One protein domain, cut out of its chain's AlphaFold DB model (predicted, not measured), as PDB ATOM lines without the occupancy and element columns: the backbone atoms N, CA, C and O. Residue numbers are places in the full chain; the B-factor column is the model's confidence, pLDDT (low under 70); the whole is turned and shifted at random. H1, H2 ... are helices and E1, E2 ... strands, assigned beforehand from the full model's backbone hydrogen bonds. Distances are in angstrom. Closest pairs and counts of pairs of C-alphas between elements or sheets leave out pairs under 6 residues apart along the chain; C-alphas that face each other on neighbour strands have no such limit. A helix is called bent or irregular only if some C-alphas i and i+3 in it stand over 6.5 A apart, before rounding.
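What this domain is: This is residues 59 to 257 of the 1250 residues of a protein of Dracunculus medinensis (UniProt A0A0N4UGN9). Picture a rounded, mostly helical body with H9 running through its middle and H1 and H5 packed along it, the three nearly aligned and their centres making a triangle. H3 and H4 cross H5 on its side away from H9, H7 crosses H9, reaches H1 with its last residues, 199 to 200, and is followed by H8, which folds back along it, H10 packs on H6 and one end of H9, and H2 packs on the last residues of H1, 85 to 89, with the small hairpin of E1 and E2 at the periphery. The printed part has 199 residues, with ten named helices and two named strands in the order H1, E1, E2, H2, H3, H4, H5, H6, H7, H8, H9, H10; the sheet, E1 - E2, is antiparallel. The whole is compact, with a radius of gyration of the C-alphas of 16.7 A and spans of 45 by 41 by 37 A.

How they stand to each other: Start at H1, residues 69 to 89, which touches the hub, H9, residues 218 to 232; their closest C-alphas, of Tyr 83 and Met 222, are 5.9 A apart, and the helices run opposite ways at a shallow tilt of 20 degrees. Next look at E1, residues 95 to 97, and E2, residues 103 to 105, a hairpin of antiparallel neighbours; N 96 and O 104 are 2.8 A apart, within hydrogen-bond range. H2, residues 107 to 115, touches residues 85 to 89 of H1 alone, about perpendicular at 75 degrees, with the C-alphas of Met 85 and Ser 114 closest at 7.0 A. H3, residues 125 to 139, and H5, residues 155 to 172, touch about perpendicular at 86 degrees through residues 130 to 135 and 158 to 165 alone; the closest C-alphas, of Ile 131 and Phe 161, are 5.0 A apart. H4, residues 144 to 150, touches residues 155 to 159 of H5 alone, closest at the C-alphas of Ala 148 and Phe 158, 5.2 A. H5 touches H9 the same way at a shallow tilt of 9 degrees, with the C-alphas of Leu 163 and Thr 226 closest at 6.8 A. H6, residues 179 to 184, touches H10, residues 236 to 248, where the C-alphas of Met 183 and Ile 248 are closest at 5.0 A. H7, residues 189 to 200, and H8, residues 207 to 214, form a helical hairpin at a tilt of 36 degrees, only just steep; the C-alphas of His 191 and Thr 214 are closest at 6.5 A. Residues 192 to 196 of H7 alone touch residues 224 to 228 of H9 alone, closest at the C-alphas of Leu 192 and Met 224, 6.3 A. Every O i to N i+4 pair is within hydrogen-bond range in H1, H3, H4, H6, H7, H8 and H9, against 12 of 14 in H5, 7 of 9 in H10 and 0 of 5 in H2, where 4 of 6 O i to N i+3 pairs are.

Where its parts are: Find C-alpha 69 at (213.413, 145.672, 87.414); from there H1 runs 29.8 A to C-alpha 89 at (203.400, 164.243, 108.492). H3 is 21.0 A long, H5 25.4 A and H9 20.9 A, while H10 ends at C-alpha 248, (206.838, 173.710, 83.518). H5 has a kink of 32 degrees near residue 166 and is irregular, with C-alphas 168 and 171 9.2 A apart; H10 is irregular at C-alphas 243 and 246, 7.5 A apart, and H2 only just, at C-alphas 112 and 115, 6.9 A apart.

The domain as a whole: Look for the two C-alphas farthest apart, those of Glu 99 and Thr 174, 49.1 A. The printed part has no cut, and no link is long. The mean pLDDT of the printed part is 75.0; 48 residues are under 70, among them residues 88 to 105, 112 to 126 and 249 to 257.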
ATOM      1  N   GLU A  59     219.483 161.461  81.099       36.18
ATOM      2  CA  GLU A  59     220.610 160.757  80.435       36.18
ATOM      3  C   GLU A  59     221.884 160.636  81.298       36.18
ATOM      4  O   GLU A  59     222.607 159.643  81.202       36.18
ATOM      5  N   ASP A  60     222.122 161.569  82.226       48.40
ATOM      6  CA  ASP A  60     223.158 161.422  83.250       48.40
ATOM      7  C   ASP A  60     222.770 160.367  84.291       48.40
ATOM      8  O   ASP A  60     221.972 160.678  85.175       48.40
ATOM      9  N   SER A  61     223.372 159.168  84.211       49.19
ATOM     10  CA  SER A  61     223.635 158.109  85.230       49.19
ATOM     11  C   SER A  61     222.593 157.758  86.316       49.19
ATOM     12  O   SER A  61     222.887 156.970  87.215       49.19
ATOM     13  N   ASN A  62     221.419 158.375  86.301       60.91
ATOM     14  CA  ASN A  62     220.525 158.536  87.450       60.91
ATOM     15  C   ASN A  62     219.054 158.351  87.048       60.91
ATOM     16  O   ASN A  62     218.166 158.504  87.889       60.91
ATOM     17  N   ASP A  63     218.784 158.007  85.783       71.30
ATOM     18  CA  ASP A  63     217.445 157.645  85.342       71.30
ATOM     19  C   ASP A  63     216.989 156.362  86.032       71.30
ATOM     20  O   ASP A  63     217.459 155.261  85.723       71.30
ATOM     21  N   LEU A  64     216.008 156.493  86.925       83.05
ATOM     22  CA  LEU A  64     215.370 155.354  87.573       83.05
ATOM     23  C   LEU A  64     214.738 154.388  86.551       83.05
ATOM     24  O   LEU A  64     214.574 153.205  86.847       83.05
ATOM     25  N   ARG A  65     214.430 154.851  85.329       82.89
ATOM     26  CA  ARG A  65     213.905 154.022  84.233       82.89
ATOM     27  C   ARG A  65     214.929 153.070  83.634       82.89
ATOM     28  O   ARG A  65     214.532 151.990  83.202       82.89
ATOM     29  N   SER A  66     216.212 153.436  83.650       83.27
ATOM     30  CA  SER A  66     217.314 152.596  83.154       83.27
ATOM     31  C   SER A  66     217.618 151.401  84.070       83.27
ATOM     32  O   SER A  66     218.258 150.433  83.657       83.27
ATOM     33  N   LEU A  67     217.156 151.454  85.323       84.74
ATOM     34  CA  LEU A  67     217.504 150.475  86.346       84.74
ATOM     35  C   LEU A  67     216.867 149.098  86.071       84.74
ATOM     36  O   LEU A  67     215.701 149.026  85.669       84.74
ATOM     37  N   PRO A  68     217.569 147.986  86.375       84.96
ATOM     38  CA  PRO A  68     216.984 146.649  86.341       84.96
ATOM     39  C   PRO A  68     215.708 146.565  87.186       84.96
ATOM     40  O   PRO A  68     215.616 147.181  88.248       84.96
ATOM     41  N   PHE A  69     214.733 145.754  86.765       84.20
ATOM     42  CA  PHE A  69     213.413 145.672  87.414       84.20
ATOM     43  C   PHE A  69     213.482 145.360  88.925       84.20
ATOM     44  O   PHE A  69     212.729 145.925  89.719       84.20
ATOM     45  N   SER A  70     214.447 144.539  89.350       82.98
ATOM     46  CA  SER A  70     214.740 144.262  90.765       82.98
ATOM     47  C   SER A  70     215.197 145.501  91.551       82.98
ATOM     48  O   SER A  70     214.834 145.655  92.719       82.98
ATOM     49  N   ARG A  71     215.947 146.414  90.920       87.83
ATOM     50  CA  ARG A  71     216.339 147.703  91.504       87.83
ATOM     51  C   ARG A  71     215.184 148.703  91.469       87.83
ATOM     52  O   ARG A  71     214.951 149.333  92.496       87.83
ATOM     53  N   LYS A  72     214.389 148.761  90.388       89.82
ATOM     54  CA  LYS A  72     213.137 149.551  90.349       89.82
ATOM     55  C   LYS A  72     212.202 149.190  91.507       89.82
ATOM     56  O   LYS A  72     211.719 150.082  92.190       89.82
ATOM     57  N   LEU A  73     212.026 147.900  91.806       86.48
ATOM     58  CA  LEU A  73     211.265 147.412  92.970       86.48
ATOM     59  C   LEU A  73     211.845 147.858  94.328       86.48
ATOM     60  O   LEU A  73     211.096 148.056  95.284       86.48
ATOM     61  N   SER A  74     213.166 148.022  94.438       86.27
ATOM     62  CA  SER A  74     213.818 148.543  95.649       86.27
ATOM     63  C   SER A  74     213.598 150.055  95.796       86.27
ATOM     64  O   SER A  74     213.140 150.515  96.844       86.27
ATOM     65  N   CYS A  75     213.819 150.816  94.721       89.89
ATOM     66  CA  CYS A  75     213.552 152.253  94.666       89.89
ATOM     67  C   CYS A  75     212.060 152.566  94.877       89.89
ATOM     68  O   CYS A  75     211.734 153.490  95.614       89.89
ATOM     69  N   GLN A  76     211.151 151.751  94.329       90.15
ATOM     70  CA  GLN A  76     209.704 151.850  94.541       90.15
ATOM     71  C   GLN A  76     209.341 151.720  96.021       90.15
ATOM     72  O   GLN A  76     208.539 152.510  96.508       90.15
ATOM     73  N   LYS A  77     209.944 150.775  96.756       85.93
ATOM     74  CA  LYS A  77     209.715 150.636  98.204       85.93
ATOM     75  C   LYS A  77     210.220 151.851  98.979       85.93
ATOM     76  O   LYS A  77     209.469 152.381  99.791       85.93
ATOM     77  N   LYS A  78     211.421 152.362  98.668       88.15
ATOM     78  CA  LYS A  78     211.922 153.619  99.261       88.15
ATOM     79  C   LYS A  78     210.975 154.794  98.973       88.15
ATOM     80  O   LYS A  78     210.631 155.537  99.885       88.15
ATOM     81  N   ILE A  79     210.486 154.924  97.737       89.77
ATOM     82  CA  ILE A  79     209.501 155.945  97.343       89.77
ATOM     83  C   ILE A  79     208.179 155.779  98.114       89.77
ATOM     84  O   ILE A  79     207.652 156.763  98.630       89.77
ATOM     85  N   GLN A  80     207.663 154.552  98.250       86.88
ATOM     86  CA  GLN A  80     206.445 154.236  99.008       86.88
ATOM     87  C   GLN A  80     206.576 154.567 100.501       86.88
ATOM     88  O   GLN A  80     205.667 155.165 101.077       86.88
ATOM     89  N   GLU A  81     207.705 154.222 101.120       83.39
ATOM     90  CA  GLU A  81     208.006 154.539 102.519       83.39
ATOM     91  C   GLU A  81     208.087 156.060 102.735       83.39
ATOM     92  O   GLU A  81     207.380 156.593 103.594       83.39
ATOM     93  N   LEU A  82     208.849 156.778 101.900       86.70
ATOM     94  CA  LEU A  82     208.998 158.237 101.976       86.70
ATOM     95  C   LEU A  82     207.673 158.980 101.739       86.70
ATOM     96  O   LEU A  82     207.319 159.861 102.524       86.70
ATOM     97  N   TYR A  83     206.900 158.606 100.712       88.40
ATOM     98  CA  TYR A  83     205.592 159.212 100.439       88.40
ATOM     99  C   TYR A  83     204.599 158.931 101.575       88.40
ATOM    100  O   TYR A  83     203.888 159.839 102.005       88.40
ATOM    101  N   SER A  84     204.584 157.712 102.132       79.74
ATOM    102  CA  SER A  84     203.734 157.381 103.283       79.74
ATOM    103  C   SER A  84     204.129 158.164 104.540       79.74
ATOM    104  O   SER A  84     203.246 158.605 105.279       79.74
ATOM    105  N   MET A  85     205.430 158.378 104.782       76.00
ATOM    106  CA  MET A  85     205.909 159.244 105.863       76.00
ATOM    107  C   MET A  85     205.426 160.683 105.647       76.00
ATOM    108  O   MET A  85     204.710 161.207 106.500       76.00
ATOM    109  N   LEU A  86     205.704 161.286 104.486       82.04
ATOM    110  CA  LEU A  86     205.282 162.648 104.126       82.04
ATOM    111  C   LEU A  86     203.756 162.849 104.229       82.04
ATOM    112  O   LEU A  86     203.302 163.796 104.879       82.04
ATOM    113  N   ARG A  87     202.957 161.920 103.678       78.01
ATOM    114  CA  ARG A  87     201.482 161.921 103.748       78.01
ATOM    115  C   ARG A  87     200.983 161.921 105.194       78.01
ATOM    116  O   ARG A  87     200.009 162.613 105.492       78.01
ATOM    117  N   SER A  88     201.649 161.179 106.085       67.51
ATOM    118  CA  SER A  88     201.320 161.134 107.517       67.51
ATOM    119  C   SER A  88     201.736 162.411 108.265       67.51
ATOM    120  O   SER A  88     201.001 162.881 109.140       67.51
ATOM    121  N   THR A  89     202.864 163.019 107.882       67.10
ATOM    122  CA  THR A  89     203.400 164.243 108.492       67.10
ATOM    123  C   THR A  89     202.579 165.476 108.127       67.10
ATOM    124  O   THR A  89     202.330 166.313 108.986       67.10
ATOM    125  N   GLY A  90     202.073 165.604 106.896       56.53
ATOM    126  CA  GLY A  90     201.338 166.809 106.478       56.53
ATOM    127  C   GLY A  90     200.035 167.092 107.250       56.53
ATOM    128  O   GLY A  90     199.569 168.232 107.276       56.53
ATOM    129  N   GLY A  91     199.468 166.094 107.940       51.71
ATOM    130  CA  GLY A  91     198.367 166.284 108.898       51.71
ATOM    131  C   GLY A  91     198.815 166.715 110.305       51.71
ATOM    132  O   GLY A  91     198.029 167.298 111.054       51.71
ATOM    133  N   LYS A  92     200.077 166.457 110.666       53.35
ATOM    134  CA  LYS A  92     200.715 166.784 111.947       53.35
ATOM    135  C   LYS A  92     202.018 167.544 111.691       53.35
ATOM    136  O   LYS A  92     203.091 166.941 111.678       53.35
ATOM    137  N   ARG A  93     201.946 168.872 111.547       54.88
ATOM    138  CA  ARG A  93     203.155 169.709 111.573       54.88
ATOM    139  C   ARG A  93     203.917 169.422 112.879       54.88
ATOM    140  O   ARG A  93     203.460 169.834 113.943       54.88
ATOM    141  N   ILE A  94     205.035 168.694 112.811       60.98
ATOM    142  CA  ILE A  94     205.972 168.612 113.936       60.98
ATOM    143  C   ILE A  94     206.713 169.936 113.929       60.98
ATOM    144  O   ILE A  94     207.363 170.256 112.934       60.98
ATOM    145  N   LEU A  95     206.569 170.719 114.989       58.79
ATOM    146  CA  LEU A  95     207.079 172.081 115.022       58.79
ATOM    147  C   LEU A  95     208.084 172.235 116.157       58.79
ATOM    148  O   LEU A  95     207.796 171.921 117.314       58.79
ATOM    149  N   LYS A  96     209.271 172.716 115.796       60.74
ATOM    150  CA  LYS A  96     210.322 173.158 116.704       60.74
ATOM    151  C   LYS A  96     210.318 174.672 116.641       60.74
ATOM    152  O   LYS A  96     210.581 175.250 115.587       60.74
ATOM    153  N   LYS A  97     210.045 175.317 117.771       58.51
ATOM    154  CA  LYS A  97     210.297 176.750 117.882       58.51
ATOM    155  C   LYS A  97     211.791 176.989 117.693       58.51
ATOM    156  O   LYS A  97     212.601 176.426 118.428       58.51
ATOM    157  N   ASN A  98     212.145 177.800 116.701       53.21
ATOM    158  CA  ASN A  98     213.481 178.382 116.639       53.21
ATOM    159  C   ASN A  98     213.644 179.438 117.750       53.21
ATOM    160  O   ASN A  98     212.693 179.748 118.472       53.21
ATOM    161  N   GLU A  99     214.833 180.025 117.886       41.05
ATOM    162  CA  GLU A  99     215.114 180.989 118.964       41.05
ATOM    163  C   GLU A  99     214.300 182.299 118.903       41.05
ATOM    164  O   GLU A  99     214.367 183.111 119.824       41.05
ATOM    165  N   LEU A 100     213.547 182.515 117.820       33.72
ATOM    166  CA  LEU A 100     212.651 183.657 117.602       33.72
ATOM    167  C   LEU A 100     211.178 183.284 117.882       33.72
ATOM    168  O   LEU A 100     210.251 184.082 117.694       33.72
ATOM    169  N   GLY A 101     210.931 182.044 118.317       35.34
ATOM    170  CA  GLY A 101     209.603 181.502 118.577       35.34
ATOM    171  C   GLY A 101     208.766 181.281 117.317       35.34
ATOM    172  O   GLY A 101     207.541 181.230 117.430       35.34
ATOM    173  N   TYR A 102     209.384 181.191 116.133       35.38
ATOM    174  CA  TYR A 102     208.705 180.715 114.928       35.38
ATOM    175  C   TYR A 102     208.707 179.192 114.911       35.38
ATOM    176  O   TYR A 102     209.743 178.557 115.111       35.38
ATOM    177  N   ASP A 103     207.540 178.628 114.634       43.82
ATOM    178  CA  ASP A 103     207.339 177.201 114.447       43.82
ATOM    179  C   ASP A 103     207.954 176.752 113.105       43.82
ATOM    180  O   ASP A 103     207.295 176.779 112.063       43.82
ATOM    181  N   LEU A 104     209.225 176.338 113.127       50.61
ATOM    182  CA  LEU A 104     209.863 175.644 112.007       50.61
ATOM    183  C   LEU A 104     209.498 174.158 112.034       50.61
ATOM    184  O   LEU A 104     209.233 173.597 113.097       50.61
ATOM    185  N   LEU A 105     209.539 173.498 110.876       61.68
ATOM    186  CA  LEU A 105     209.418 172.044 110.802       61.68
ATOM    187  C   LEU A 105     210.539 171.391 111.629       61.68
ATOM    188  O   LEU A 105     211.715 171.693 111.436       61.68
ATOM    189  N   ASP A 106     210.191 170.496 112.554       72.19
ATOM    190  CA  ASP A 106     211.168 169.770 113.370       72.19
ATOM    191  C   ASP A 106     211.770 168.614 112.563       72.19
ATOM    192  O   ASP A 106     211.397 167.448 112.722       72.19
ATOM    193  N   VAL A 107     212.663 168.968 111.634       70.62
ATOM    194  CA  VAL A 107     213.263 168.042 110.663       70.62
ATOM    195  C   VAL A 107     213.950 166.870 111.373       70.62
ATOM    196  O   VAL A 107     213.814 165.733 110.936       70.62
ATOM    197  N   ASP A 108     214.591 167.109 112.520       69.84
ATOM    198  CA  ASP A 108     215.273 166.072 113.310       69.84
ATOM    199  C   ASP A 108     214.291 165.087 113.982       69.84
ATOM    200  O   ASP A 108     214.626 163.924 114.203       69.84
ATOM    201  N   LYS A 109     213.052 165.514 114.280       72.28
ATOM    202  CA  LYS A 109     211.985 164.611 114.750       72.28
ATOM    203  C   LYS A 109     211.234 163.910 113.620       72.28
ATOM    204  O   LYS A 109     210.485 162.976 113.915       72.28
ATOM    205  N   ILE A 110     211.393 164.310 112.359       70.14
ATOM    206  CA  ILE A 110     210.546 163.812 111.267       70.14
ATOM    207  C   ILE A 110     210.693 162.299 111.049       70.14
ATOM    208  O   ILE A 110     209.696 161.604 110.852       70.14
ATOM    209  N   ASP A 111     211.904 161.765 111.224       71.74
ATOM    210  CA  ASP A 111     212.181 160.328 111.113       71.74
ATOM    211  C   ASP A 111     211.581 159.517 112.275       71.74
ATOM    212  O   ASP A 111     211.313 158.322 112.138       71.74
ATOM    213  N   THR A 112     211.306 160.156 113.419       67.49
ATOM    214  CA  THR A 112     210.715 159.496 114.602       67.49
ATOM    215  C   THR A 112     209.224 159.171 114.441       67.49
ATOM    216  O   THR A 112     208.682 158.373 115.206       67.49
ATOM    217  N   LEU A 113     208.555 159.703 113.407       59.70
ATOM    218  CA  LEU A 113     207.184 159.315 113.043       59.70
ATOM    219  C   LEU A 113     207.077 157.908 112.426       59.70
ATOM    220  O   LEU A 113     205.967 157.382 112.313       59.70
ATOM    221  N   SER A 114     208.206 157.277 112.088       52.38
ATOM    222  CA  SER A 114     208.309 155.930 111.492       52.38
ATOM    223  C   SER A 114     207.569 154.815 112.253       52.38
ATOM    224  O   SER A 114     207.242 153.785 111.668       52.38
ATOM    225  N   GLY A 115     207.205 155.019 113.523       46.46
ATOM    226  CA  GLY A 115     206.368 154.087 114.291       46.46
ATOM    227  C   GLY A 115     204.895 153.979 113.849       46.46
ATOM    228  O   GLY A 115     204.195 153.074 114.306       46.46
ATOM    229  N   PHE A 116     204.382 154.865 112.986       39.93
ATOM    230  CA  PHE A 116     202.967 154.881 112.572       39.93
ATOM    231  C   PHE A 116     202.687 154.146 111.244       39.93
ATOM    232  O   PHE A 116     202.065 154.696 110.336       39.93
ATOM    233  N   HIS A 117     203.024 152.853 111.164       37.24
ATOM    234  CA  HIS A 117     202.554 151.953 110.093       37.24
ATOM    235  C   HIS A 117     201.036 151.655 110.181       37.24
ATOM    236  O   HIS A 117     200.597 150.519 110.366       37.24
ATOM    237  N   GLN A 118     200.194 152.671 109.974       38.13
ATOM    238  CA  GLN A 118     198.956 152.455 109.228       38.13
ATOM    239  C   GLN A 118     199.267 152.746 107.766       38.13
ATOM    240  O   GLN A 118     199.280 153.903 107.354       38.13
ATOM    241  N   ILE A 119     199.498 151.673 106.997       36.46
ATOM    242  CA  ILE A 119     199.407 151.691 105.531       36.46
ATOM    243  C   ILE A 119     198.165 152.508 105.172       36.46
ATOM    244  O   ILE A 119     197.092 152.243 105.730       36.46
ATOM    245  N   VAL A 120     198.303 153.483 104.270       45.08
ATOM    246  CA  VAL A 120     197.175 154.293 103.800       45.08
ATOM    247  C   VAL A 120     196.207 153.363 103.072       45.08
ATOM    248  O   VAL A 120     196.362 153.048 101.897       45.08
ATOM    249  N   ARG A 121     195.222 152.838 103.807       40.73
ATOM    250  CA  ARG A 121     194.185 151.970 103.254       40.73
ATOM    251  C   ARG A 121     193.206 152.841 102.481       40.73
ATOM    252  O   ARG A 121     192.169 153.233 103.010       40.73
ATOM    253  N   PHE A 122     193.531 153.065 101.209       48.27
ATOM    254  CA  PHE A 122     192.690 153.699 100.187       48.27
ATOM    255  C   PHE A 122     191.305 153.033 100.011       48.27
ATOM    256  O   PHE A 122     190.451 153.536  99.296       48.27
ATOM    257  N   THR A 123     191.049 151.918 100.703       44.10
ATOM    258  CA  THR A 123     189.865 151.055 100.612       44.10
ATOM    259  C   THR A 123     188.666 151.501 101.465       44.10
ATOM    260  O   THR A 123     187.759 150.701 101.694       44.10
ATOM    261  N   GLN A 124     188.644 152.724 102.009       52.09
ATOM    262  CA  GLN A 124     187.416 153.287 102.588       52.09
ATOM    263  C   GLN A 124     186.655 154.036 101.492       52.09
ATOM    264  O   GLN A 124     187.191 154.983 100.928       52.09
ATOM    265  N   ALA A 125     185.408 153.639 101.211       42.60
ATOM    266  CA  ALA A 125     184.618 154.192 100.103       42.60
ATOM    267  C   ALA A 125     184.546 155.733 100.119       42.60
ATOM    268  O   ALA A 125     184.794 156.372  99.103       42.60
ATOM    269  N   CYS A 126     184.357 156.331 101.299       53.07
ATOM    270  CA  CYS A 126     184.340 157.785 101.474       53.07
ATOM    271  C   CYS A 126     185.680 158.490 101.172       53.07
ATOM    272  O   CYS A 126     185.685 159.699 100.967       53.07
ATOM    273  N   TYR A 127     186.808 157.773 101.146       70.62
ATOM    274  CA  TYR A 127     188.099 158.307 100.702       70.62
ATOM    275  C   TYR A 127     188.203 158.289  99.172       70.62
ATOM    276  O   TYR A 127     188.647 159.266  98.578       70.62
ATOM    277  N   ILE A 128     187.709 157.224  98.532       72.98
ATOM    278  CA  ILE A 128     187.608 157.122  97.068       72.98
ATOM    279  C   ILE A 128     186.646 158.192  96.527       72.98
ATOM    280  O   ILE A 128     186.987 158.880  95.569       72.98
ATOM    281  N   ASP A 129     185.507 158.429  97.192       71.76
ATOM    282  CA  ASP A 129     184.585 159.535  96.874       71.76
ATOM    283  C   ASP A 129     185.275 160.915  96.927       71.76
ATOM    284  O   ASP A 129     184.993 161.792  96.106       71.76
ATOM    285  N   LEU A 130     186.184 161.128  97.889       83.05
ATOM    286  CA  LEU A 130     186.952 162.372  98.009       83.05
ATOM    287  C   LEU A 130     188.004 162.496  96.901       83.05
ATOM    288  O   LEU A 130     188.129 163.577  96.331       83.05
ATOM    289  N   ILE A 131     188.706 161.414  96.557       85.05
ATOM    290  CA  ILE A 131     189.650 161.393  95.429       85.05
ATOM    291  C   ILE A 131     188.925 161.682  94.113       85.05
ATOM    292  O   ILE A 131     189.305 162.611  93.403       85.05
ATOM    293  N   ALA A 132     187.841 160.963  93.816       83.46
ATOM    294  CA  ALA A 132     187.051 161.173  92.605       83.46
ATOM    295  C   ALA A 132     186.535 162.619  92.507       83.46
ATOM    296  O   ALA A 132     186.618 163.245  91.452       83.46
ATOM    297  N   LYS A 133     186.071 163.199  93.625       85.10
ATOM    298  CA  LYS A 133     185.651 164.606  93.681       85.10
ATOM    299  C   LYS A 133     186.814 165.592  93.491       85.10
ATOM    300  O   LYS A 133     186.604 166.636  92.878       85.10
ATOM    301  N   ALA A 134     188.016 165.281  93.981       88.87
ATOM    302  CA  ALA A 134     189.201 166.108  93.759       88.87
ATOM    303  C   ALA A 134     189.588 166.131  92.275       88.87
ATOM    304  O   ALA A 134     189.729 167.208  91.693       88.87
ATOM    305  N   VAL A 135     189.680 164.947  91.658       88.71
ATOM    306  CA  VAL A 135     189.995 164.774  90.233       88.71
ATOM    307  C   VAL A 135     188.974 165.501  89.362       88.71
ATOM    308  O   VAL A 135     189.374 166.288  88.511       88.71
ATOM    309  N   LEU A 136     187.673 165.340  89.629       84.83
ATOM    310  CA  LEU A 136     186.607 166.022  88.882       84.83
ATOM    311  C   LEU A 136     186.681 167.553  88.957       84.83
ATOM    312  O   LEU A 136     186.344 168.215  87.982       84.83
ATOM    313  N   PHE A 137     187.108 168.138  90.081       85.54
ATOM    314  CA  PHE A 137     187.309 169.590  90.159       85.54
ATOM    315  C   PHE A 137     188.565 170.044  89.408       85.54
ATOM    316  O   PHE A 137     188.530 171.062  88.725       85.54
ATOM    317  N   TYR A 138     189.658 169.287  89.488       86.21
ATOM    318  CA  TYR A 138     190.906 169.620  88.800       86.21
ATOM    319  C   TYR A 138     190.805 169.497  87.267       86.21
ATOM    320  O   TYR A 138     191.266 170.373  86.531       86.21
ATOM    321  N   ASP A 139     190.146 168.441  86.785       83.16
ATOM    322  CA  ASP A 139     189.847 168.204  85.365       83.16
ATOM    323  C   ASP A 139     188.965 169.325  84.780       83.16
ATOM    324  O   ASP A 139     189.165 169.790  83.662       83.16
ATOM    325  N   LYS A 140     188.075 169.881  85.612       76.79
ATOM    326  CA  LYS A 140     187.216 171.039  85.309       76.79
ATOM    327  C   LYS A 140     187.933 172.393  85.276       76.79
ATOM    328  O   LYS A 140     187.275 173.428  85.245       76.79
ATOM    329  N   GLY A 141     189.265 172.403  85.268       79.47
ATOM    330  CA  GLY A 141     190.078 173.602  85.059       79.47
ATOM    331  C   GLY A 141     190.309 174.466  86.299       79.47
ATOM    332  O   GLY A 141     191.159 175.351  86.241       79.47
ATOM    333  N   LEU A 142     189.629 174.186  87.417       78.07
ATOM    334  CA  LEU A 142     189.799 174.903  88.682       78.07
ATOM    335  C   LEU A 142     191.243 174.791  89.185       78.07
ATOM    336  O   LEU A 142     191.841 173.710  89.180       78.07
ATOM    337  N   SER A 143     191.793 175.895  89.690       84.22
ATOM    338  CA  SER A 143     193.111 175.883  90.321       84.22
ATOM    339  C   SER A 143     193.119 175.006  91.577       84.22
ATOM    340  O   SER A 143     192.101 174.785  92.240       84.22
ATOM    341  N   LEU A 144     194.311 174.565  91.983       88.18
ATOM    342  CA  LEU A 144     194.505 173.778  93.206       88.18
ATOM    343  C   LEU A 144     193.973 174.489  94.468       88.18
ATOM    344  O   LEU A 144     193.520 173.835  95.411       88.18
ATOM    345  N   LYS A 145     193.992 175.830  94.484       84.90
ATOM    346  CA  LYS A 145     193.465 176.654  95.583       84.90
ATOM    347  C   LYS A 145     191.928 176.711  95.562       84.90
ATOM    348  O   LYS A 145     191.314 176.691  96.629       84.90
ATOM    349  N   GLU A 146     191.292 176.729  94.392       81.29
ATOM    350  CA  GLU A 146     189.826 176.710  94.251       81.29
ATOM    351  C   GLU A 146     189.233 175.322  94.500       81.29
ATOM    352  O   GLU A 146     188.288 175.200  95.279       81.29
ATOM    353  N   GLY A 147     189.823 174.265  93.936       84.42
ATOM    354  CA  GLY A 147     189.391 172.888  94.183       84.42
ATOM    355  C   GLY A 147     189.441 172.519  95.672       84.42
ATOM    356  O   GLY A 147     188.490 171.938  96.205       84.42
ATOM    357  N   ALA A 148     190.482 172.964  96.390       86.12
ATOM    358  CA  ALA A 148     190.573 172.824  97.844       86.12
ATOM    359  C   ALA A 148     189.434 173.554  98.586       86.12
ATOM    360  O   ALA A 148     188.802 172.967  99.472       86.12
ATOM    361  N   LYS A 149     189.125 174.803  98.190       81.47
ATOM    362  CA  LYS A 149     187.989 175.583  98.722       81.47
ATOM    363  C   LYS A 149     186.652 174.873  98.455       81.47
ATOM    364  O   LYS A 149     185.873 174.692  99.389       81.47
ATOM    365  N   MET A 150     186.405 174.396  97.231       78.54
ATOM    366  CA  MET A 150     185.167 173.697  96.839       78.54
ATOM    367  C   MET A 150     184.987 172.332  97.519       78.54
ATOM    368  O   MET A 150     183.860 171.886  97.749       78.54
ATOM    369  N   MET A 151     186.080 171.654  97.880       83.17
ATOM    370  CA  MET A 151     186.034 170.454  98.721       83.17
ATOM    371  C   MET A 151     185.909 170.750 100.223       83.17
ATOM    372  O   MET A 151     185.688 169.813 100.989       83.17
ATOM    373  N   ASN A 152     186.039 172.012 100.656       82.24
ATOM    374  CA  ASN A 152     186.167 172.407 102.065       82.24
ATOM    375  C   ASN A 152     187.278 171.615 102.793       82.24
ATOM    376  O   ASN A 152     187.112 171.148 103.923       82.24
ATOM    377  N   THR A 153     188.411 171.425 102.114       77.46
ATOM    378  CA  THR A 153     189.573 170.673 102.609       77.46
ATOM    379  C   THR A 153     190.825 171.553 102.615       77.46
ATOM    380  O   THR A 153     190.823 172.665 102.087       77.46
ATOM    381  N   THR A 154     191.908 171.102 103.248       82.14
ATOM    382  CA  THR A 154     193.182 171.838 103.196       82.14
ATOM    383  C   THR A 154     193.812 171.709 101.812       82.14
ATOM    384  O   THR A 154     193.667 170.677 101.161       82.14
ATOM    385  N   PHE A 155     194.568 172.721 101.383       86.14
ATOM    386  CA  PHE A 155     195.328 172.675 100.128       86.14
ATOM    387  C   PHE A 155     196.205 171.414 100.028       86.14
ATOM    388  O   PHE A 155     196.127 170.685  99.044       86.14
ATOM    389  N   PHE A 156     196.922 171.081 101.110       86.53
ATOM    390  CA  PHE A 156     197.679 169.831 101.228       86.53
ATOM    391  C   PHE A 156     196.813 168.590 100.972       86.53
ATOM    392  O   PHE A 156     197.213 167.728 100.198       86.53
ATOM    393  N   ASN A 157     195.617 168.493 101.568       84.99
ATOM    394  CA  ASN A 157     194.723 167.359 101.327       84.99
ATOM    395  C   ASN A 157     194.176 167.330  99.896       84.99
ATOM    396  O   ASN A 157     194.052 166.244  99.353       84.99
ATOM    397  N   PHE A 158     193.872 168.476  99.280       90.08
ATOM    398  CA  PHE A 158     193.408 168.513  97.890       90.08
ATOM    399  C   PHE A 158     194.485 168.004  96.927       90.08
ATOM    400  O   PHE A 158     194.244 167.058  96.183       90.08
ATOM    401  N   VAL A 159     195.698 168.563  97.003       90.88
ATOM    402  CA  VAL A 159     196.828 168.127  96.168       90.88
ATOM    403  C   VAL A 159     197.172 166.665  96.443       90.88
ATOM    404  O   VAL A 159     197.358 165.900  95.505       90.88
ATOM    405  N   THR A 160     197.182 166.225  97.704       89.96
ATOM    406  CA  THR A 160     197.442 164.809  98.002       89.96
ATOM    407  C   THR A 160     196.300 163.875  97.612       89.96
ATOM    408  O   THR A 160     196.600 162.739  97.300       89.96
ATOM    409  N   PHE A 161     195.033 164.298  97.510       90.37
ATOM    410  CA  PHE A 161     193.996 163.470  96.869       90.37
ATOM    411  C   PHE A 161     194.265 163.277  95.365       90.37
ATOM    412  O   PHE A 161     194.016 162.195  94.839       90.37
ATOM    413  N   LEU A 162     194.810 164.292  94.685       92.81
ATOM    414  CA  LEU A 162     195.217 164.200  93.279       92.81
ATOM    415  C   LEU A 162     196.473 163.334  93.083       92.81
ATOM    416  O   LEU A 162     196.537 162.559  92.135       92.81
ATOM    417  N   LEU A 163     197.453 163.414  93.988       92.57
ATOM    418  CA  LEU A 163     198.612 162.511  93.975       92.57
ATOM    419  C   LEU A 163     198.209 161.077  94.358       92.57
ATOM    420  O   LEU A 163     198.620 160.135  93.692       92.57
ATOM    421  N   ASP A 164     197.341 160.902  95.358       89.75
ATOM    422  CA  ASP A 164     196.818 159.594  95.767       89.75
ATOM    423  C   ASP A 164     196.037 158.924  94.609       89.75
ATOM    424  O   ASP A 164     196.153 157.715  94.436       89.75
ATOM    425  N   TYR A 165     195.329 159.681  93.752       89.96
ATOM    426  CA  TYR A 165     194.763 159.159  92.491       89.96
ATOM    427  C   TYR A 165     195.843 158.586  91.563       89.96
ATOM    428  O   TYR A 165     195.704 157.467  91.067       89.96
ATOM    429  N   VAL A 166     196.947 159.325  91.377       89.91
ATOM    430  CA  VAL A 166     198.076 158.880  90.545       89.91
ATOM    431  C   VAL A 166     198.692 157.581  91.070       89.91
ATOM    432  O   VAL A 166     199.084 156.724  90.284       89.91
ATOM    433  N   TRP A 167     198.712 157.393  92.388       88.75
ATOM    434  CA  TRP A 167     199.223 156.184  93.035       88.75
ATOM    435  C   TRP A 167     198.247 154.996  93.044       88.75
ATOM    436  O   TRP A 167     198.699 153.864  93.209       88.75
ATOM    437  N   ILE A 168     196.938 155.229  92.890       81.81
ATOM    438  CA  ILE A 168     195.911 154.173  92.839       81.81
ATOM    439  C   ILE A 168     195.782 153.599  91.426       81.81
ATOM    440  O   ILE A 168     195.871 152.387  91.255       81.81
ATOM    441  N   GLU A 169     195.586 154.457  90.421       82.00
ATOM    442  CA  GLU A 169     195.304 154.024  89.044       82.00
ATOM    443  C   GLU A 169     196.592 153.796  88.221       82.00
ATOM    444  O   GLU A 169     196.616 152.991  87.288       82.00
ATOM    445  N   GLY A 170     197.690 154.486  88.563       84.66
ATOM    446  CA  GLY A 170     199.022 154.304  87.977       84.66
ATOM    447  C   GLY A 170     199.054 154.342  86.444       84.66
ATOM    448  O   GLY A 170     198.908 155.395  85.821       84.66
ATOM    449  N   ASN A 171     199.255 153.177  85.824       83.20
ATOM    450  CA  ASN A 171     199.340 153.037  84.368       83.20
ATOM    451  C   ASN A 171     197.979 153.173  83.647       83.20
ATOM    452  O   ASN A 171     197.954 153.437  82.450       83.20
ATOM    453  N   ALA A 172     196.846 153.035  84.349       77.67
ATOM    454  CA  ALA A 172     195.510 153.214  83.764       77.67
ATOM    455  C   ALA A 172     195.167 154.692  83.460       77.67
ATOM    456  O   ALA A 172     194.134 155.001  82.865       77.67
ATOM    457  N   ILE A 173     196.032 155.626  83.865       76.48
ATOM    458  CA  ILE A 173     195.780 157.066  83.819       76.48
ATOM    459  C   ILE A 173     196.104 157.637  82.439       76.48
ATOM    460  O   ILE A 173     197.210 158.108  82.181       76.48
ATOM    461  N   THR A 174     195.102 157.663  81.566       71.16
ATOM    462  CA  THR A 174     195.176 158.315  80.250       71.16
ATOM    463  C   THR A 174     194.857 159.812  80.322       71.16
ATOM    464  O   THR A 174     195.613 160.645  79.814       71.16
ATOM    465  N   ASN A 175     193.757 160.176  80.989       75.20
ATOM    466  CA  ASN A 175     193.146 161.505  80.852       75.20
ATOM    467  C   ASN A 175     193.509 162.523  81.945       75.20
ATOM    468  O   ASN A 175     193.264 163.705  81.750       75.20
ATOM    469  N   PHE A 176     194.185 162.128  83.027       83.59
ATOM    470  CA  PHE A 176     194.721 163.093  84.000       83.59
ATOM    471  C   PHE A 176     195.973 163.809  83.463       83.59
ATOM    472  O   PHE A 176     196.632 163.320  82.541       83.59
ATOM    473  N   ASP A 177     196.334 164.948  84.051       82.25
ATOM    474  CA  ASP A 177     197.581 165.653  83.749       82.25
ATOM    475  C   ASP A 177     198.196 166.254  85.018       82.25
ATOM    476  O   ASP A 177     197.557 167.028  85.725       82.25
ATOM    477  N   LEU A 178     199.451 165.918  85.307       86.24
ATOM    478  CA  LEU A 178     200.197 166.466  86.441       86.24
ATOM    479  C   LEU A 178     200.824 167.844  86.144       86.24
ATOM    480  O   LEU A 178     201.285 168.488  87.085       86.24
ATOM    481  N   SER A 179     200.845 168.317  84.891       82.84
ATOM    482  CA  SER A 179     201.561 169.542  84.483       82.84
ATOM    483  C   SER A 179     201.246 170.758  85.366       82.84
ATOM    484  O   SER A 179     202.160 171.325  85.964       82.84
ATOM    485  N   LYS A 180     199.962 171.095  85.557       82.72
ATOM    486  CA  LYS A 180     199.520 172.243  86.373       82.72
ATOM    487  C   LYS A 180     199.929 172.117  87.845       82.72
ATOM    488  O   LYS A 180     200.109 173.131  88.513       82.72
ATOM    489  N   ILE A 181     200.088 170.891  88.356       87.89
ATOM    490  CA  ILE A 181     200.620 170.639  89.702       87.89
ATOM    491  C   ILE A 181     202.117 170.955  89.738       87.89
ATOM    492  O   ILE A 181     202.533 171.730  90.592       87.89
ATOM    493  N   LEU A 182     202.917 170.446  88.794       85.93
ATOM    494  CA  LEU A 182     204.355 170.751  88.738       85.93
ATOM    495  C   LEU A 182     204.618 172.252  88.524       85.93
ATOM    496  O   LEU A 182     205.512 172.800  89.164       85.93
ATOM    497  N   MET A 183     203.815 172.920  87.687       82.32
ATOM    498  CA  MET A 183     203.867 174.374  87.472       82.32
ATOM    499  C   MET A 183     203.579 175.165  88.753       82.32
ATOM    500  O   MET A 183     204.261 176.145  89.028       82.32
ATOM    501  N   HIS A 184     202.594 174.745  89.558       83.48
ATOM    502  CA  HIS A 184     202.226 175.450  90.792       83.48
ATOM    503  C   HIS A 184     203.315 175.399  91.874       83.48
ATOM    504  O   HIS A 184     203.361 176.277  92.732       83.48
ATOM    505  N   PHE A 185     204.171 174.377  91.831       83.85
ATOM    506  CA  PHE A 185     205.305 174.190  92.740       83.85
ATOM    507  C   PHE A 185     206.664 174.518  92.094       83.85
ATOM    508  O   PHE A 185     207.692 174.260  92.709       83.85
ATOM    509  N   SER A 186     206.688 175.041  90.858       75.86
ATOM    510  CA  SER A 186     207.907 175.401  90.108       75.86
ATOM    511  C   SER A 186     209.041 174.354  90.199       75.86
ATOM    512  O   SER A 186     210.204 174.701  90.399       75.86
ATOM    513  N   ILE A 187     208.706 173.059  90.085       78.39
ATOM    514  CA  ILE A 187     209.640 171.952  90.364       78.39
ATOM    515  C   ILE A 187     210.800 171.915  89.356       78.39
ATOM    516  O   ILE A 187     210.610 171.581  88.184       78.39
ATOM    517  N   ASP A 188     212.019 172.162  89.839       72.02
ATOM    518  CA  ASP A 188     213.240 172.070  89.035       72.02
ATOM    519  C   ASP A 188     213.621 170.607  88.703       72.02
ATOM    520  O   ASP A 188     213.539 169.685  89.526       72.02
ATOM    521  N   ARG A 189     214.108 170.400  87.475       75.61
ATOM    522  CA  ARG A 189     214.658 169.136  86.965       75.61
ATOM    523  C   ARG A 189     215.940 168.730  87.708       75.61
ATOM    524  O   ARG A 189     216.179 167.534  87.887       75.61
ATOM    525  N   ALA A 190     216.722 169.694  88.198       75.89
ATOM    526  CA  ALA A 190     217.888 169.466  89.047       75.89
ATOM    527  C   ALA A 190     217.499 168.811  90.384       75.89
ATOM    528  O   ALA A 190     218.101 167.809  90.776       75.89
ATOM    529  N   HIS A 191     216.439 169.296  91.042       79.71
ATOM    530  CA  HIS A 191     215.936 168.708  92.289       79.71
ATOM    531  C   HIS A 191     215.419 167.276  92.078       79.71
ATOM    532  O   HIS A 191     215.664 166.403  92.912       79.71
ATOM    533  N   LEU A 192     214.759 166.993  90.947       85.69
ATOM    534  CA  LEU A 192     214.342 165.631  90.588       85.69
ATOM    535  C   LEU A 192     215.534 164.689  90.363       85.69
ATOM    536  O   LEU A 192     215.514 163.567  90.865       85.69
ATOM    537  N   SER A 193     216.583 165.141  89.668       82.78
ATOM    538  CA  SER A 193     217.823 164.372  89.476       82.78
ATOM    539  C   SER A 193     218.541 164.099  90.808       82.78
ATOM    540  O   SER A 193     218.989 162.980  91.066       82.78
ATOM    541  N   LEU A 194     218.579 165.088  91.707       83.10
ATOM    542  CA  LEU A 194     219.137 164.950  93.055       83.10
ATOM    543  C   LEU A 194     218.342 163.956  93.917       83.10
ATOM    544  O   LEU A 194     218.930 163.092  94.567       83.10
ATOM    545  N   LEU A 195     217.009 164.012  93.883       87.53
ATOM    546  CA  LEU A 195     216.168 163.062  94.612       87.53
ATOM    547  C   LEU A 195     216.267 161.640  94.020       87.53
ATOM    548  O   LEU A 195     216.340 160.672  94.778       87.53
ATOM    549  N   ALA A 196     216.354 161.502  92.692       88.60
ATOM    550  CA  ALA A 196     216.593 160.223  92.018       88.60
ATOM    551  C   ALA A 196     217.940 159.596  92.425       88.60
ATOM    552  O   ALA A 196     217.978 158.411  92.768       88.60
ATOM    553  N   LYS A 197     219.018 160.398  92.486       85.70
ATOM    554  CA  LYS A 197     220.325 159.989  93.033       85.70
ATOM    555  C   LYS A 197     220.180 159.406  94.437       85.70
ATOM    556  O   LYS A 197     220.595 158.272  94.666       85.70
ATOM    557  N   LEU A 198     219.547 160.140  95.357       86.10
ATOM    558  CA  LEU A 198     219.358 159.707  96.749       86.10
ATOM    559  C   LEU A 198     218.556 158.395  96.847       86.10
ATOM    560  O   LEU A 198     218.963 157.483  97.567       86.10
ATOM    561  N   ILE A 199     217.471 158.260  96.077       87.78
ATOM    562  CA  ILE A 199     216.622 157.054  96.032       87.78
ATOM    563  C   ILE A 199     217.364 155.830  95.471       87.78
ATOM    564  O   ILE A 199     217.103 154.708  95.914       87.78
ATOM    565  N   ASN A 200     218.281 156.022  94.518       88.83
ATOM    566  CA  ASN A 200     219.081 154.940  93.940       88.83
ATOM    567  C   ASN A 200     220.355 154.605  94.744       88.83
ATOM    568  O   ASN A 200     221.041 153.640  94.411       88.83
ATOM    569  N   THR A 201     220.681 155.326  95.824       84.27
ATOM    570  CA  THR A 201     221.703 154.844  96.772       84.27
ATOM    571  C   THR A 201     221.216 153.584  97.493       84.27
ATOM    572  O   THR A 201     220.017 153.414  97.724       84.27
ATOM    573  N   ASP A 202     222.121 152.694  97.908       76.58
ATOM    574  CA  ASP A 202     221.754 151.571  98.786       76.58
ATOM    575  C   ASP A 202     221.435 152.038 100.212       76.58
ATOM    576  O   ASP A 202     220.487 151.541 100.829       76.58
ATOM    577  N   ASN A 203     222.149 153.062 100.687       73.27
ATOM    578  CA  ASN A 203     222.037 153.630 102.029       73.27
ATOM    579  C   ASN A 203     220.592 153.988 102.427       73.27
ATOM    580  O   ASN A 203     219.750 154.379 101.610       73.27
ATOM    581  N   LYS A 204     220.307 153.891 103.730       69.96
ATOM    582  CA  LYS A 204     219.074 154.423 104.324       69.96
ATOM    583  C   LYS A 204     219.205 155.934 104.521       69.96
ATOM    584  O   LYS A 204     219.443 156.392 105.634       69.96
ATOM    585  N   VAL A 205     219.054 156.689 103.434       71.53
ATOM    586  CA  VAL A 205     218.883 158.147 103.499       71.53
ATOM    587  C   VAL A 205     217.622 158.439 104.316       71.53
ATOM    588  O   VAL A 205     216.560 157.885 104.015       71.53
ATOM    589  N   LYS A 206     217.726 159.254 105.369       79.08
ATOM    590  CA  LYS A 206     216.568 159.607 106.198       79.08
ATOM    591  C   LYS A 206     215.699 160.657 105.502       79.08
ATOM    592  O   LYS A 206     216.167 161.364 104.610       79.08
ATOM    593  N   LEU A 207     214.447 160.815 105.935       80.64
ATOM    594  CA  LEU A 207     213.600 161.889 105.409       80.64
ATOM    595  C   LEU A 207     214.118 163.260 105.875       80.64
ATOM    596  O   LEU A 207     214.057 164.225 105.115       80.64
ATOM    597  N   SER A 208     214.694 163.329 107.080       80.87
ATOM    598  CA  SER A 208     215.416 164.515 107.552       80.87
ATOM    599  C   SER A 208     216.596 164.888 106.648       80.87
ATOM    600  O   SER A 208     216.742 166.058 106.296       80.87
ATOM    601  N   ASP A 209     217.396 163.903 106.230       82.53
ATOM    602  CA  ASP A 209     218.545 164.094 105.341       82.53
ATOM    603  C   ASP A 209     218.078 164.582 103.955       82.53
ATOM    604  O   ASP A 209     218.611 165.564 103.447       82.53
ATOM    605  N   ILE A 210     217.027 163.980 103.374       83.05
ATOM    606  CA  ILE A 210     216.447 164.423 102.089       83.05
ATOM    607  C   ILE A 210     215.993 165.886 102.165       83.05
ATOM    608  O   ILE A 210     216.389 166.674 101.312       83.05
ATOM    609  N   ILE A 211     215.231 166.273 103.195       80.26
ATOM    610  CA  ILE A 211     214.759 167.660 103.370       80.26
ATOM    611  C   ILE A 211     215.940 168.634 103.526       80.26
ATOM    612  O   ILE A 211     215.918 169.719 102.949       80.26
ATOM    613  N   LYS A 212     216.994 168.253 104.261       76.64
ATOM    614  CA  LYS A 212     218.212 169.071 104.425       76.64
ATOM    615  C   LYS A 212     218.996 169.237 103.115       76.64
ATOM    616  O   LYS A 212     219.541 170.311 102.879       76.64
ATOM    617  N   ILE A 213     219.048 168.197 102.280       76.13
ATOM    618  CA  ILE A 213     219.799 168.178 101.014       76.13
ATOM    619  C   ILE A 213     219.047 168.901  99.889       76.13
ATOM    620  O   ILE A 213     219.667 169.648  99.139       76.13
ATOM    621  N   THR A 214     217.734 168.686  99.747       75.02
ATOM    622  CA  THR A 214     216.950 169.262  98.639       75.02
ATOM    623  C   THR A 214     216.338 170.623  98.962       75.02
ATOM    624  O   THR A 214     215.957 171.333  98.042       75.02
ATOM    625  N   GLN A 215     216.194 170.975 100.246       75.68
ATOM    626  CA  GLN A 215     215.525 172.188 100.751       75.68
ATOM    627  C   GLN A 215     214.045 172.367 100.334       75.68
ATOM    628  O   GLN A 215     213.420 173.357 100.707       75.68
ATOM    629  N   CYS A 216     213.467 171.394  99.624       76.75
ATOM    630  CA  CYS A 216     212.078 171.400  99.165       76.75
ATOM    631  C   CYS A 216     211.061 171.221 100.310       76.75
ATOM    632  O   CYS A 216     211.304 170.495 101.280       76.75
ATOM    633  N   GLU A 217     209.870 171.799 100.154       78.91
ATOM    634  CA  GLU A 217     208.746 171.574 101.061       78.91
ATOM    635  C   GLU A 217     208.219 170.125 101.012       78.91
ATOM    636  O   GLU A 217     208.361 169.387 100.034       78.91
ATOM    637  N   LEU A 218     207.503 169.729 102.073       83.59
ATOM    638  CA  LEU A 218     206.870 168.409 102.198       83.59
ATOM    639  C   LEU A 218     206.004 168.032 100.986       83.59
ATOM    640  O   LEU A 218     205.968 166.868 100.598       83.59
ATOM    641  N   LEU A 219     205.275 168.998 100.419       87.12
ATOM    642  CA  LEU A 219     204.349 168.751  99.313       87.12
ATOM    643  C   LEU A 219     205.070 168.707  97.958       87.12
ATOM    644  O   LEU A 219     204.715 167.881  97.120       87.12
ATOM    645  N   GLU A 220     206.126 169.501  97.789       88.15
ATOM    646  CA  GLU A 220     207.032 169.445  96.635       88.15
ATOM    647  C   GLU A 220     207.705 168.072  96.560       88.15
ATOM    648  O   GLU A 220     207.620 167.404  95.532       88.15
ATOM    649  N   LEU A 221     208.246 167.575  97.680       89.24
ATOM    650  CA  LEU A 221     208.799 166.221  97.771       89.24
ATOM    651  C   LEU A 221     207.763 165.136  97.435       89.24
ATOM    652  O   LEU A 221     208.102 164.160  96.770       89.24
ATOM    653  N   MET A 222     206.495 165.291  97.832       90.67
ATOM    654  CA  MET A 222     205.435 164.343  97.453       90.67
ATOM    655  C   MET A 222     205.107 164.383  95.954       90.67
ATOM    656  O   MET A 222     204.898 163.322  95.356       90.67
ATOM    657  N   VAL A 223     205.095 165.567  95.332       91.72
ATOM    658  CA  VAL A 223     204.968 165.708  93.871       91.72
ATOM    659  C   VAL A 223     206.166 165.052  93.186       91.72
ATOM    660  O   VAL A 223     205.976 164.191  92.332       91.72
ATOM    661  N   MET A 224     207.391 165.364  93.612       91.10
ATOM    662  CA  MET A 224     208.624 164.817  93.042       91.10
ATOM    663  C   MET A 224     208.700 163.289  93.155       91.10
ATOM    664  O   MET A 224     209.011 162.627  92.171       91.10
ATOM    665  N   LEU A 225     208.359 162.708  94.310       92.84
ATOM    666  CA  LEU A 225     208.281 161.251  94.491       92.84
ATOM    667  C   LEU A 225     207.238 160.607  93.570       92.84
ATOM    668  O   LEU A 225     207.475 159.522  93.044       92.84
ATOM    669  N   THR A 226     206.106 161.277  93.344       92.84
ATOM    670  CA  THR A 226     205.061 160.809  92.420       92.84
ATOM    671  C   THR A 226     205.530 160.872  90.966       92.84
ATOM    672  O   THR A 226     205.309 159.927  90.214       92.84
ATOM    673  N   VAL A 227     206.231 161.943  90.582       90.91
ATOM    674  CA  VAL A 227     206.839 162.094  89.252       90.91
ATOM    675  C   VAL A 227     207.916 161.035  89.027       90.91
ATOM    676  O   VAL A 227     207.883 160.376  87.997       90.91
ATOM    677  N   LEU A 228     208.813 160.807  89.994       91.33
ATOM    678  CA  LEU A 228     209.852 159.773  89.913       91.33
ATOM    679  C   LEU A 228     209.280 158.349  89.872       91.33
ATOM    680  O   LEU A 228     209.853 157.487  89.211       91.33
ATOM    681  N   LEU A 229     208.152 158.088  90.540       91.71
ATOM    682  CA  LEU A 229     207.448 156.807  90.438       91.71
ATOM    683  C   LEU A 229     206.820 156.622  89.049       91.71
ATOM    684  O   LEU A 229     206.999 155.574  88.428       91.71
ATOM    685  N   ALA A 230     206.117 157.648  88.563       89.89
ATOM    686  CA  ALA A 230     205.436 157.632  87.274       89.89
ATOM    687  C   ALA A 230     206.418 157.566  86.095       89.89
ATOM    688  O   ALA A 230     206.138 156.862  85.128       89.89
ATOM    689  N   THR A 231     207.572 158.243  86.173       88.87
ATOM    690  CA  THR A 231     208.638 158.093  85.175       88.87
ATOM    691  C   THR A 231     209.272 156.714  85.276       88.87
ATOM    692  O   THR A 231     209.302 156.035  84.264       88.87
ATOM    693  N   MET A 232     209.700 156.239  86.456       90.79
ATOM    694  CA  MET A 232     210.378 154.936  86.629       90.79
ATOM    695  C   MET A 232     209.620 153.738  86.020       90.79
ATOM    696  O   MET A 232     210.260 152.767  85.598       90.79
ATOM    697  N   PHE A 233     208.287 153.808  85.961       88.77
ATOM    698  CA  PHE A 233     207.402 152.808  85.348       88.77
ATOM    699  C   PHE A 233     206.687 153.288  84.062       88.77
ATOM    700  O   PHE A 233     205.740 152.640  83.625       88.77
ATOM    701  N   ASP A 234     207.136 154.401  83.472       86.30
ATOM    702  CA  ASP A 234     206.691 154.996  82.199       86.30
ATOM    703  C   ASP A 234     205.158 155.153  82.036       86.30
ATOM    704  O   ASP A 234     204.606 155.027  80.939       86.30
ATOM    705  N   TRP A 235     204.464 155.488  83.133       88.43
ATOM    706  CA  TRP A 235     203.014 155.731  83.159       88.43
ATOM    707  C   TRP A 235     202.617 156.891  82.221       88.43
ATOM    708  O   TRP A 235     203.391 157.844  82.067       88.43
ATOM    709  N   PRO A 236     201.400 156.922  81.636       84.55
ATOM    710  CA  PRO A 236     201.086 157.877  80.565       84.55
ATOM    711  C   PRO A 236     201.111 159.344  81.028       84.55
ATOM    712  O   PRO A 236     201.434 160.246  80.253       84.55
ATOM    713  N   VAL A 237     200.859 159.593  82.318       85.76
ATOM    714  CA  VAL A 237     200.990 160.922  82.933       85.76
ATOM    715  C   VAL A 237     202.436 161.454  82.911       85.76
ATOM    716  O   VAL A 237     202.640 162.657  82.764       85.76
ATOM    717  N   ALA A 238     203.449 160.579  82.960       83.97
ATOM    718  CA  ALA A 238     204.853 160.970  82.806       83.97
ATOM    719  C   ALA A 238     205.176 161.390  81.362       83.97
ATOM    720  O   ALA A 238     205.936 162.330  81.141       83.97
ATOM    721  N   GLN A 239     204.540 160.770  80.363       80.68
ATOM    722  CA  GLN A 239     204.715 161.155  78.958       80.68
ATOM    723  C   GLN A 239     204.171 162.569  78.675       80.68
ATOM    724  O   GLN A 239     204.769 163.311  77.893       80.68
ATOM    725  N   LYS A 240     203.077 162.970  79.343       79.78
ATOM    726  CA  LYS A 240     202.571 164.358  79.338       79.78
ATOM    727  C   LYS A 240     203.565 165.323  79.991       79.78
ATOM    728  O   LYS A 240     203.944 166.308  79.362       79.78
ATOM    729  N   ILE A 241     204.054 164.999  81.194       81.53
ATOM    730  CA  ILE A 241     205.075 165.789  81.908       81.53
ATOM    731  C   ILE A 241     206.308 166.050  81.023       81.53
ATOM    732  O   ILE A 241     206.764 167.189  80.936       81.53
ATOM    733  N   ASN A 242     206.817 165.027  80.329       76.58
ATOM    734  CA  ASN A 242     207.999 165.152  79.473       76.58
ATOM    735  C   ASN A 242     207.777 166.131  78.305       76.58
ATOM    736  O   ASN A 242     208.654 166.942  78.015       76.58
ATOM    737  N   LYS A 243     206.595 166.100  77.670       79.86
ATOM    738  CA  LYS A 243     206.234 167.026  76.579       79.86
ATOM    739  C   LYS A 243     206.089 168.468  77.070       79.86
ATOM    740  O   LYS A 243     206.579 169.385  76.418       79.86
ATOM    741  N   CYS A 244     205.471 168.668  78.232       76.27
ATOM    742  CA  CYS A 244     205.231 170.000  78.793       76.27
ATOM    743  C   CYS A 244     206.439 170.578  79.560       76.27
ATOM    744  O   CYS A 244     206.345 171.684  80.090       76.27
ATOM    745  N   TRP A 245     207.584 169.882  79.635       78.04
ATOM    746  CA  TRP A 245     208.694 170.289  80.511       78.04
ATOM    747  C   TRP A 245     209.240 171.697  80.208       78.04
ATOM    748  O   TRP A 245     209.573 172.444  81.131       78.04
ATOM    749  N   LYS A 246     209.271 172.099  78.928       74.12
ATOM    750  CA  LYS A 246     209.690 173.450  78.505       74.12
ATOM    751  C   LYS A 246     208.740 174.566  78.974       74.12
ATOM    752  O   LYS A 246     209.159 175.722  78.992       74.12
ATOM    753  N   GLU A 247     207.502 174.245  79.357       75.22
ATOM    754  CA  GLU A 247     206.544 175.186  79.959       75.22
ATOM    755  C   GLU A 247     206.562 175.117  81.488       75.22
ATOM    756  O   GLU A 247     206.560 176.158  82.141       75.22
ATOM    757  N   ILE A 248     206.685 173.915  82.066       72.13
ATOM    758  CA  ILE A 248     206.838 173.710  83.518       72.13
ATOM    759  C   ILE A 248     208.037 174.508  84.051       72.13
ATOM    760  O   ILE A 248     207.896 175.255  85.015       72.13
ATOM    761  N   ALA A 249     209.182 174.443  83.365       66.22
ATOM    762  CA  ALA A 249     210.390 175.198  83.710       66.22
ATOM    763  C   ALA A 249     210.302 176.720  83.440       66.22
ATOM    764  O   ALA A 249     211.212 177.459  83.809       66.22
ATOM    765  N   LYS A 250     209.234 177.202  82.788       66.00
ATOM    766  CA  LYS A 250     208.970 178.632  82.530       66.00
ATOM    767  C   LYS A 250     207.796 179.183  83.346       66.00
ATOM    768  O   LYS A 250     207.497 180.373  83.246       66.00
ATOM    769  N   ALA A 251     207.126 178.346  84.136       58.61
ATOM    770  CA  ALA A 251     205.976 178.746  84.929       58.61
ATOM    771  C   ALA A 251     206.404 179.694  86.059       58.61
ATOM    772  O   ALA A 251     207.103 179.303  86.995       58.61
ATOM    773  N   ALA A 252     205.966 180.952  85.977       42.36
ATOM    774  CA  ALA A 252     206.114 181.893  87.076       42.36
ATOM    775  C   ALA A 252     205.296 181.416  88.288       42.36
ATOM    776  O   ALA A 252     204.155 180.982  88.132       42.36
ATOM    777  N   ILE A 253     205.870 181.543  89.491       46.72
ATOM    778  CA  ILE A 253     205.188 181.237  90.756       46.72
ATOM    779  C   ILE A 253     203.865 182.027  90.803       46.72
ATOM    780  O   ILE A 253     203.913 183.262  90.741       46.72
ATOM    781  N   PRO A 254     202.690 181.372  90.911       36.18
ATOM    782  CA  PRO A 254     201.411 182.074  90.877       36.18
ATOM    783  C   PRO A 254     201.235 183.002  92.085       36.18
ATOM    784  O   PRO A 254     201.072 182.536  93.217       36.18
ATOM    785  N   SER A 255     201.222 184.315  91.844       34.64
ATOM    786  CA  SER A 255     200.823 185.309  92.847       34.64
ATOM    787  C   SER A 255     199.391 185.051  93.324       34.64
ATOM    788  O   SER A 255     198.534 184.687  92.523       34.64
ATOM    789  N   ASP A 256     199.111 185.277  94.608       33.78
ATOM    790  CA  ASP A 256     197.851 184.908  95.285       33.78
ATOM    791  C   ASP A 256     196.563 185.635  94.814       33.78
ATOM    792  O   ASP A 256     195.510 185.477  95.434       33.78
ATOM    793  N   ASP A 257     196.619 186.407  93.724       31.40
ATOM    794  CA  ASP A 257     195.670 187.486  93.410       31.40
ATOM    795  C   ASP A 257     194.853 187.352  92.108       31.40
ATOM    796  O   ASP A 257     194.063 188.249  91.803       31.40
TER     797      ASP A 257